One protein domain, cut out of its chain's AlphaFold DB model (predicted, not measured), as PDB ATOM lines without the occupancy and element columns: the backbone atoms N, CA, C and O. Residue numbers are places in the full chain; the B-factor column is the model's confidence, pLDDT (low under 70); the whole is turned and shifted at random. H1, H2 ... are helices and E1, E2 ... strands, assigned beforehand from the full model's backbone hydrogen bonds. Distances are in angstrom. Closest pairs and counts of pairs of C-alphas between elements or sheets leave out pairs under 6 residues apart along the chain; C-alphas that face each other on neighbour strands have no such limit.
ATOM      1  N   ALA A 180     351.330 265.784 294.784       84.19
ATOM      2  CA  ALA A 180     352.777 265.586 294.758       84.19
ATOM      3  C   ALA A 180     353.414 266.215 293.509       84.19
ATOM      4  O   ALA A 180     354.381 266.966 293.626       84.19
ATOM      5  N   GLU A 181     352.848 265.985 292.318       87.25
ATOM      6  CA  GLU A 181     353.354 266.563 291.065       87.25
ATOM      7  C   GLU A 181     353.377 268.097 291.107       87.25
ATOM      8  O   GLU A 181     354.389 268.705 290.758       87.25
ATOM      9  N   ARG A 182     352.295 268.728 291.587       86.25
ATOM     10  CA  ARG A 182     352.237 270.191 291.747       86.25
ATOM     11  C   ARG A 182     353.326 270.699 292.686       86.25
ATOM     12  O   ARG A 182     354.006 271.669 292.364       86.25
ATOM     13  N   TRP A 183     353.523 270.018 293.812       88.62
ATOM     14  CA  TRP A 183     354.535 270.393 294.794       88.62
ATOM     15  C   TRP A 183     355.957 270.297 294.228       88.62
ATOM     16  O   TRP A 183     356.744 271.231 294.377       88.62
ATOM     17  N   TYR A 184     356.282 269.209 293.520       88.25
ATOM     18  CA  TYR A 184     357.600 269.030 292.904       88.25
ATOM     19  C   TYR A 184     357.906 270.112 291.868       88.25
ATOM     20  O   TYR A 184     358.990 270.697 291.897       88.25
ATOM     21  N   LEU A 185     356.950 270.397 290.980       86.69
ATOM     22  CA  LEU A 185     357.098 271.418 289.945       86.69
ATOM     23  C   LEU A 185     357.244 272.817 290.551       86.69
ATOM     24  O   LEU A 185     358.126 273.566 290.141       86.69
ATOM     25  N   GLN A 186     356.462 273.140 291.584       85.88
ATOM     26  CA  GLN A 186     356.584 274.409 292.300       85.88
ATOM     27  C   GLN A 186     357.970 274.575 292.940       85.88
ATOM     28  O   GLN A 186     358.612 275.607 292.760       85.88
ATOM     29  N   GLN A 187     358.470 273.560 293.652       88.56
ATOM     30  CA  GLN A 187     359.797 273.626 294.277       88.56
ATOM     31  C   GLN A 187     360.919 273.765 293.241       88.56
ATOM     32  O   GLN A 187     361.872 274.519 293.452       88.56
ATOM     33  N   ILE A 188     360.799 273.071 292.106       89.31
ATOM     34  CA  ILE A 188     361.743 273.201 290.995       89.31
ATOM     35  C   ILE A 188     361.696 274.609 290.399       89.31
ATOM     36  O   ILE A 188     362.758 275.176 290.160       89.31
ATOM     37  N   ASN A 189     360.511 275.195 290.230       85.56
ATOM     38  CA  ASN A 189     360.369 276.559 289.729       85.56
ATOM     39  C   ASN A 189     360.975 277.599 290.693       85.56
ATOM     40  O   ASN A 189     361.702 278.494 290.279       85.56
ATOM     41  N   GLU A 190     360.744 277.449 292.000       84.12
ATOM     42  CA  GLU A 190     361.214 278.402 293.015       84.12
ATOM     43  C   GLU A 190     362.719 278.293 293.312       84.12
ATOM     44  O   GLU A 190     363.384 279.296 293.577       84.12
ATOM     45  N   ARG A 191     363.267 277.071 293.338       86.25
ATOM     46  CA  ARG A 191     364.621 276.793 293.864       86.25
ATOM     47  C   ARG A 191     365.568 276.196 292.825       86.25
ATOM     48  O   ARG A 191     366.756 276.012 293.106       86.25
ATOM     49  N   GLY A 192     365.059 275.838 291.649       86.00
ATOM     50  CA  GLY A 192     365.780 275.092 290.614       86.00
ATOM     51  C   GLY A 192     365.987 273.609 290.943       86.00
ATOM     52  O   GLY A 192     366.752 272.934 290.257       86.00
ATOM     53  N   TYR A 193     365.396 273.103 292.032       90.81
ATOM     54  CA  TYR A 193     365.450 271.697 292.440       90.81
ATOM     55  C   TYR A 193     364.353 271.369 293.459       90.81
ATOM     56  O   TYR A 193     363.919 272.242 294.207       90.81
ATOM     57  N   ALA A 194     363.984 270.093 293.571       91.06
ATOM     58  CA  ALA A 194     363.122 269.594 294.644       91.06
ATOM     59  C   ALA A 194     363.796 268.459 295.421       91.06
ATOM     60  O   ALA A 194     364.579 267.692 294.864       91.06
ATOM     61  N   VAL A 195     363.499 268.331 296.712       92.12
ATOM     62  CA  VAL A 195     364.026 267.256 297.564       92.12
ATOM     63  C   VAL A 195     362.904 266.245 297.810       92.12
ATOM     64  O   VAL A 195     361.946 266.592 298.494       92.12
ATOM     65  N   PRO A 196     362.992 264.994 297.315       89.81
ATOM     66  CA  PRO A 196     361.913 264.015 297.478       89.81
ATOM     67  C   PRO A 196     361.505 263.736 298.923       89.81
ATOM     68  O   PRO A 196     360.330 263.540 299.203       89.81
ATOM     69  N   LYS A 197     362.463 263.772 299.857       87.31
ATOM     70  CA  LYS A 197     362.199 263.566 301.290       87.31
ATOM     71  C   LYS A 197     361.341 264.659 301.927       87.31
ATOM     72  O   LYS A 197     360.811 264.433 303.005       87.31
ATOM     73  N   ASP A 198     361.252 265.821 301.290       87.88
ATOM     74  CA  ASP A 198     360.517 266.971 301.815       87.88
ATOM     75  C   ASP A 198     359.093 267.039 301.245       87.88
ATOM     76  O   ASP A 198     358.327 267.916 301.637       87.88
ATOM     77  N   CYS A 199     358.742 266.140 300.314       86.31
ATOM     78  CA  CYS A 199     357.403 266.077 299.745       86.31
ATOM     79  C   CYS A 199     356.406 265.680 300.847       86.31
ATOM     80  O   CYS A 199     356.529 264.587 301.400       86.31
ATOM     81  N   PRO A 200     355.411 266.528 301.167       85.25
ATOM     82  CA  PRO A 200     354.459 266.267 302.247       85.25
ATOM     83  C   PRO A 200     353.336 265.305 301.833       85.25
ATOM     84  O   PRO A 200     352.472 264.980 302.643       85.25
ATOM     85  N   PHE A 201     353.313 264.891 300.564       83.56
ATOM     86  CA  PHE A 201     352.319 263.989 300.001       83.56
ATOM     87  C   PHE A 201     352.919 262.594 299.841       83.56
ATOM     88  O   PHE A 201     354.023 262.465 299.304       83.56
ATOM     89  N   ASP A 202     352.174 261.571 300.263       70.50
ATOM     90  CA  ASP A 202     352.552 260.175 300.057       70.50
ATOM     91  C   ASP A 202     352.603 259.868 298.561       70.50
ATOM     92  O   ASP A 202     351.599 259.930 297.849       70.50
ATOM     93  N   ASP A 203     353.803 259.543 298.092       66.38
ATOM     94  CA  ASP A 203     354.072 259.236 296.698       66.38
ATOM     95  C   ASP A 203     354.516 257.772 296.630       66.38
ATOM     96  O   ASP A 203     355.594 257.398 297.103       66.38
ATOM     97  N   GLU A 204     353.660 256.907 296.087       70.12
ATOM     98  CA  GLU A 204     354.007 255.501 295.892       70.12
ATOM     99  C   GLU A 204     355.260 255.422 294.993       70.12
ATOM    100  O   GLU A 204     355.356 256.167 294.011       70.12
ATOM    101  N   PRO A 205     356.233 254.520 295.240       73.50
ATOM    102  CA  PRO A 205     357.480 254.481 294.465       73.50
ATOM    103  C   PRO A 205     357.285 254.400 292.941       73.50
ATOM    104  O   PRO A 205     358.133 254.853 292.167       73.50
ATOM    105  N   VAL A 206     356.166 253.820 292.499       73.12
ATOM    106  CA  VAL A 206     355.770 253.745 291.088       73.12
ATOM    107  C   VAL A 206     355.290 255.103 290.562       73.12
ATOM    108  O   VAL A 206     355.675 255.487 289.457       73.12
ATOM    109  N   ALA A 207     354.499 255.842 291.343       74.00
ATOM    110  CA  ALA A 207     354.031 257.186 291.004       74.00
ATOM    111  C   ALA A 207     355.205 258.168 290.892       74.00
ATOM    112  O   ALA A 207     355.322 258.869 289.887       74.00
ATOM    113  N   HIS A 208     356.156 258.091 291.823       81.06
ATOM    114  CA  HIS A 208     357.365 258.910 291.803       81.06
ATOM    115  C   HIS A 208     358.196 258.711 290.523       81.06
ATOM    116  O   HIS A 208     358.609 259.668 289.868       81.06
ATOM    117  N   LYS A 209     358.410 257.452 290.108       82.19
ATOM    118  CA  LYS A 209     359.126 257.139 288.857       82.19
ATOM    119  C   LYS A 209     358.381 257.638 287.621       82.19
ATOM    120  O   LYS A 209     359.016 258.150 286.700       82.19
ATOM    121  N   ARG A 210     357.050 257.498 287.593       81.69
ATOM    122  CA  ARG A 210     356.214 258.015 286.499       81.69
ATOM    123  C   ARG A 210     356.297 259.532 286.414       81.69
ATOM    124  O   ARG A 210     356.437 260.041 285.313       81.69
ATOM    125  N   MET A 211     356.269 260.228 287.547       85.06
ATOM    126  CA  MET A 211     356.399 261.683 287.628       85.06
ATOM    127  C   MET A 211     357.750 262.157 287.075       85.06
ATOM    128  O   MET A 211     357.782 263.018 286.198       85.06
ATOM    129  N   ILE A 212     358.857 261.529 287.494       85.44
ATOM    130  CA  ILE A 212     360.201 261.840 286.977       85.44
ATOM    131  C   ILE A 212     360.249 261.690 285.451       85.44
ATOM    132  O   ILE A 212     360.739 262.583 284.765       85.44
ATOM    133  N   ALA A 213     359.711 260.591 284.915       82.44
ATOM    134  CA  ALA A 213     359.669 260.359 283.472       82.44
ATOM    135  C   ALA A 213     358.738 261.346 282.742       82.44
ATOM    136  O   ALA A 213     359.100 261.869 281.693       82.44
ATOM    137  N   LYS A 214     357.561 261.629 283.315       83.25
ATOM    138  CA  LYS A 214     356.531 262.525 282.765       83.25
ATOM    139  C   LYS A 214     357.026 263.963 282.620       83.25
ATOM    140  O   LYS A 214     356.660 264.621 281.654       83.25
ATOM    141  N   PHE A 215     357.850 264.437 283.554       82.44
ATOM    142  CA  PHE A 215     358.377 265.807 283.559       82.44
ATOM    143  C   PHE A 215     359.861 265.900 283.183       82.44
ATOM    144  O   PHE A 215     360.484 266.937 283.402       82.44
ATOM    145  N   GLY A 216     360.452 264.823 282.656       84.12
ATOM    146  CA  GLY A 216     361.854 264.818 282.231       84.12
ATOM    147  C   GLY A 216     362.833 265.210 283.344       84.12
ATOM    148  O   GLY A 216     363.807 265.908 283.083       84.12
ATOM    149  N   LEU A 217     362.571 264.822 284.593       88.88
ATOM    150  CA  LEU A 217     363.430 265.163 285.730       88.88
ATOM    151  C   LEU A 217     364.578 264.161 285.872       88.88
ATOM    152  O   LEU A 217     364.482 263.004 285.462       88.88
ATOM    153  N   ILE A 218     365.658 264.579 286.529       89.62
ATOM    154  CA  ILE A 218     366.777 263.692 286.873       89.62
ATOM    155  C   ILE A 218     367.090 263.736 288.365       89.62
ATOM    156  O   ILE A 218     367.035 264.790 288.997       89.62
ATOM    157  N   SER A 219     367.466 262.588 288.931       91.81
ATOM    158  CA  SER A 219     367.909 262.495 290.323       91.81
ATOM    159  C   SER A 219     369.427 262.638 290.424       91.81
ATOM    160  O   SER A 219     370.169 261.852 289.838       91.81
ATOM    161  N   LYS A 220     369.900 263.628 291.185       92.44
ATOM    162  CA  LYS A 220     371.330 263.860 291.459       92.44
ATOM    163  C   LYS A 220     371.555 264.222 292.922       92.44
ATOM    164  O   LYS A 220     370.629 264.578 293.642       92.44
ATOM    165  N   THR A 221     372.798 264.134 293.383       93.00
ATOM    166  CA  THR A 221     373.208 264.656 294.692       93.00
ATOM    167  C   THR A 221     373.664 266.108 294.571       93.00
ATOM    168  O   THR A 221     374.475 266.442 293.709       93.00
ATOM    169  N   LYS A 222     373.158 266.985 295.444       89.31
ATOM    170  CA  LYS A 222     373.498 268.417 295.480       89.31
ATOM    171  C   LYS A 222     373.737 268.865 296.919       89.31
ATOM    172  O   LYS A 222     373.070 268.399 297.840       89.31
ATOM    173  N   ARG A 223     374.697 269.773 297.126       91.19
ATOM    174  CA  ARG A 223     374.910 270.430 298.425       91.19
ATOM    175  C   ARG A 223     373.913 271.575 298.581       91.19
ATOM    176  O   ARG A 223     374.060 272.596 297.910       91.19
ATOM    177  N   ILE A 224     372.931 271.415 299.463       88.56
ATOM    178  CA  ILE A 224     371.858 272.391 299.690       88.56
ATOM    179  C   ILE A 224     371.830 272.853 301.156       88.56
ATOM    180  O   ILE A 224     372.205 272.082 302.043       88.56
ATOM    181  N   PRO A 225     371.441 274.108 301.442       86.75
ATOM    182  CA  PRO A 225     371.166 274.545 302.810       86.75
ATOM    183  C   PRO A 225     370.042 273.707 303.437       86.75
ATOM    184  O   PRO A 225     369.086 273.349 302.749       86.75
ATOM    185  N   ARG A 226     370.158 273.396 304.731       85.19
ATOM    186  CA  ARG A 226     369.126 272.710 305.516       85.19
ATOM    187  C   ARG A 226     368.868 273.486 306.797       85.19
ATOM    188  O   ARG A 226     369.810 273.948 307.434       85.19
ATOM    189  N   GLU A 227     367.603 273.601 307.162       78.38
ATOM    190  CA  GLU A 227     367.199 274.220 308.418       78.38
ATOM    191  C   GLU A 227     367.804 273.450 309.605       78.38
ATOM    192  O   GLU A 227     367.826 272.218 309.605       78.38
ATOM    193  N   GLY A 228     368.382 274.175 310.568       80.50
ATOM    194  CA  GLY A 228     369.092 273.588 311.711       80.50
ATOM    195  C   GLY A 228     370.542 273.148 311.449       80.50
ATOM    196  O   GLY A 228     371.146 272.528 312.321       80.50
ATOM    197  N   TYR A 229     371.121 273.458 310.280       80.00
ATOM    198  CA  TYR A 229     372.523 273.159 309.970       80.00
ATOM    199  C   TYR A 229     373.286 274.393 309.472       80.00
ATOM    200  O   TYR A 229     372.932 274.981 308.454       80.00
ATOM    201  N   ASP A 230     374.425 274.693 310.106       78.00
ATOM    202  CA  ASP A 230     375.311 275.808 309.716       78.00
ATOM    203  C   ASP A 230     376.017 275.597 308.365       78.00
ATOM    204  O   ASP A 230     376.561 276.524 307.767       78.00
ATOM    205  N   ARG A 231     376.049 274.355 307.866       87.31
ATOM    206  CA  ARG A 231     376.711 273.983 306.608       87.31
ATOM    207  C   ARG A 231     375.738 273.277 305.672       87.31
ATOM    208  O   ARG A 231     374.911 272.477 306.105       87.31
ATOM    209  N   LYS A 232     375.898 273.510 304.362       89.06
ATOM    210  CA  LYS A 232     375.130 272.817 303.312       89.06
ATOM    211  C   LYS A 232     375.305 271.298 303.431       89.06
ATOM    212  O   LYS A 232     376.432 270.804 303.485       89.06
ATOM    213  N   LYS A 233     374.197 270.559 303.406       89.12
ATOM    214  CA  LYS A 233     374.156 269.091 303.427       89.12
ATOM    215  C   LYS A 233     374.093 268.541 302.008       89.12
ATOM    216  O   LYS A 233     373.490 269.145 301.126       89.12
ATOM    217  N   VAL A 234     374.729 267.392 301.788       91.31
ATOM    218  CA  VAL A 234     374.576 266.632 300.541       91.31
ATOM    219  C   VAL A 234     373.233 265.914 300.598       91.31
ATOM    220  O   VAL A 234     373.041 265.049 301.449       91.31
ATOM    221  N   GLU A 235     372.326 266.267 299.696       91.31
ATOM    222  CA  GLU A 235     370.993 265.672 299.595       91.31
ATOM    223  C   GLU A 235     370.744 265.156 298.184       91.31
ATOM    224  O   GLU A 235     371.316 265.654 297.209       91.31
ATOM    225  N   ARG A 236     369.880 264.145 298.074       92.19
ATOM    226  CA  ARG A 236     369.374 263.691 296.779       92.19
ATOM    227  C   ARG A 236     368.231 264.608 296.357       92.19
ATOM    228  O   ARG A 236     367.264 264.758 297.096       92.19
ATOM    229  N   VAL A 237     368.362 265.204 295.180       92.94
ATOM    230  CA  VAL A 237     367.435 266.192 294.630       92.94
ATOM    231  C   VAL A 237     366.980 265.787 293.232       92.94
ATOM    232  O   VAL A 237     367.680 265.051 292.533       92.94
ATOM    233  N   LEU A 238     365.814 266.282 292.834       92.25
ATOM    234  CA  LEU A 238     365.315 266.268 291.467       92.25
ATOM    235  C   LEU A 238     365.651 267.596 290.798       92.25
ATOM    236  O   LEU A 238     365.464 268.655 291.400       92.25
ATOM    237  N   LEU A 239     366.165 267.524 289.574       89.44
ATOM    238  CA  LEU A 239     366.542 268.674 288.757       89.44
ATOM    239  C   LEU A 239     365.782 268.647 287.428       89.44
ATOM    240  O   LEU A 239     365.565 267.549 286.900       89.44
ATOM    241  N   PRO A 240     365.417 269.823 286.887       88.19
ATOM    242  CA  PRO A 240     364.875 269.921 285.543       88.19
ATOM    243  C   PRO A 240     365.948 269.581 284.502       88.19
ATOM    244  O   PRO A 240     367.151 269.698 284.762       88.19
ATOM    245  N   THR A 241     365.507 269.160 283.324       84.00
ATOM    246  CA  THR A 241     366.340 269.010 282.124       84.00
ATOM    247  C   THR A 241     365.731 269.808 280.976       84.00
ATOM    248  O   THR A 241     364.661 270.390 281.125       84.00
TER     249      THR A 241
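AT A GLANCE: This is residues 180 to 241 of the 247 residues of the protein "Antirepressor" of Bifidobacterium pseudolongum subsp. globosum (UniProt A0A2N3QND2). A long ribbon of two antiparallel strands, the hairpin E1 and E2, has its connecting loop, residues 225 to 232, at one end of the domain and two helices toward the other. H1 lies near E2, H2 lies near the start of E1, and the long link between the helices passes near the middle of the domain. The printed part has 62 residues, with two named helices and then two named strands, in the order H1, H2, E1, E2; the class is mixed, helices and strands. The whole is compact, with a radius of gyration of the C-alphas of 11.6 A and spans of 35 by 24 by 18 A.

IN THESE COORDINATES: H1 is residues 180 to 191, 16.3 A long, from C-alpha 180 at (352.777, 265.586, 294.758). H2 is residues 205 to 214, 14.2 A long. E1 is residues 218 to 224, 16.3 A long, from C-alpha 218 at (366.777, 263.692, 286.873). E2 is residues 233 to 239, 16.5 A long, to C-alpha 239 at (366.542, 268.674, 288.757).

HOW THE PARTS SIT: E1 and E2 are antiparallel neighbours, with 146 degrees between their directions. N 220 and O 237 are within hydrogen-bond range at 3.0 A, and so are N 233 and O 224 at 2.9 A. The closest C-alphas of H1 and E2 are those of Ile 188 and Leu 239, 7.0 A apart. H1 and H2 are close but not clearly touching, with C-alphas 181 and 211 closest at 6.7 A; they run the same way at a steep tilt of 55 degrees. The closest C-alphas of H2 and E1 are those of Ile 212 and Ile 218, 6.8 A apart. H1 and E1 are apart; H2 and E2 are only just apart, at 8.1 A. In H1 and H2 every O i to N i+4 pair is within hydrogen-bond range.

THE WHOLE: The two C-alphas farthest apart are those of Lys 214 and Asp 230, 35.4 A. The printed part has no cut. The link from H1 to H2, residues 192 to 204, is long; the link from H2 to E1 is tight, and that from E1 to E2 is short. The mean pLDDT of the printed part is 85.4, and residue 203 is under 70.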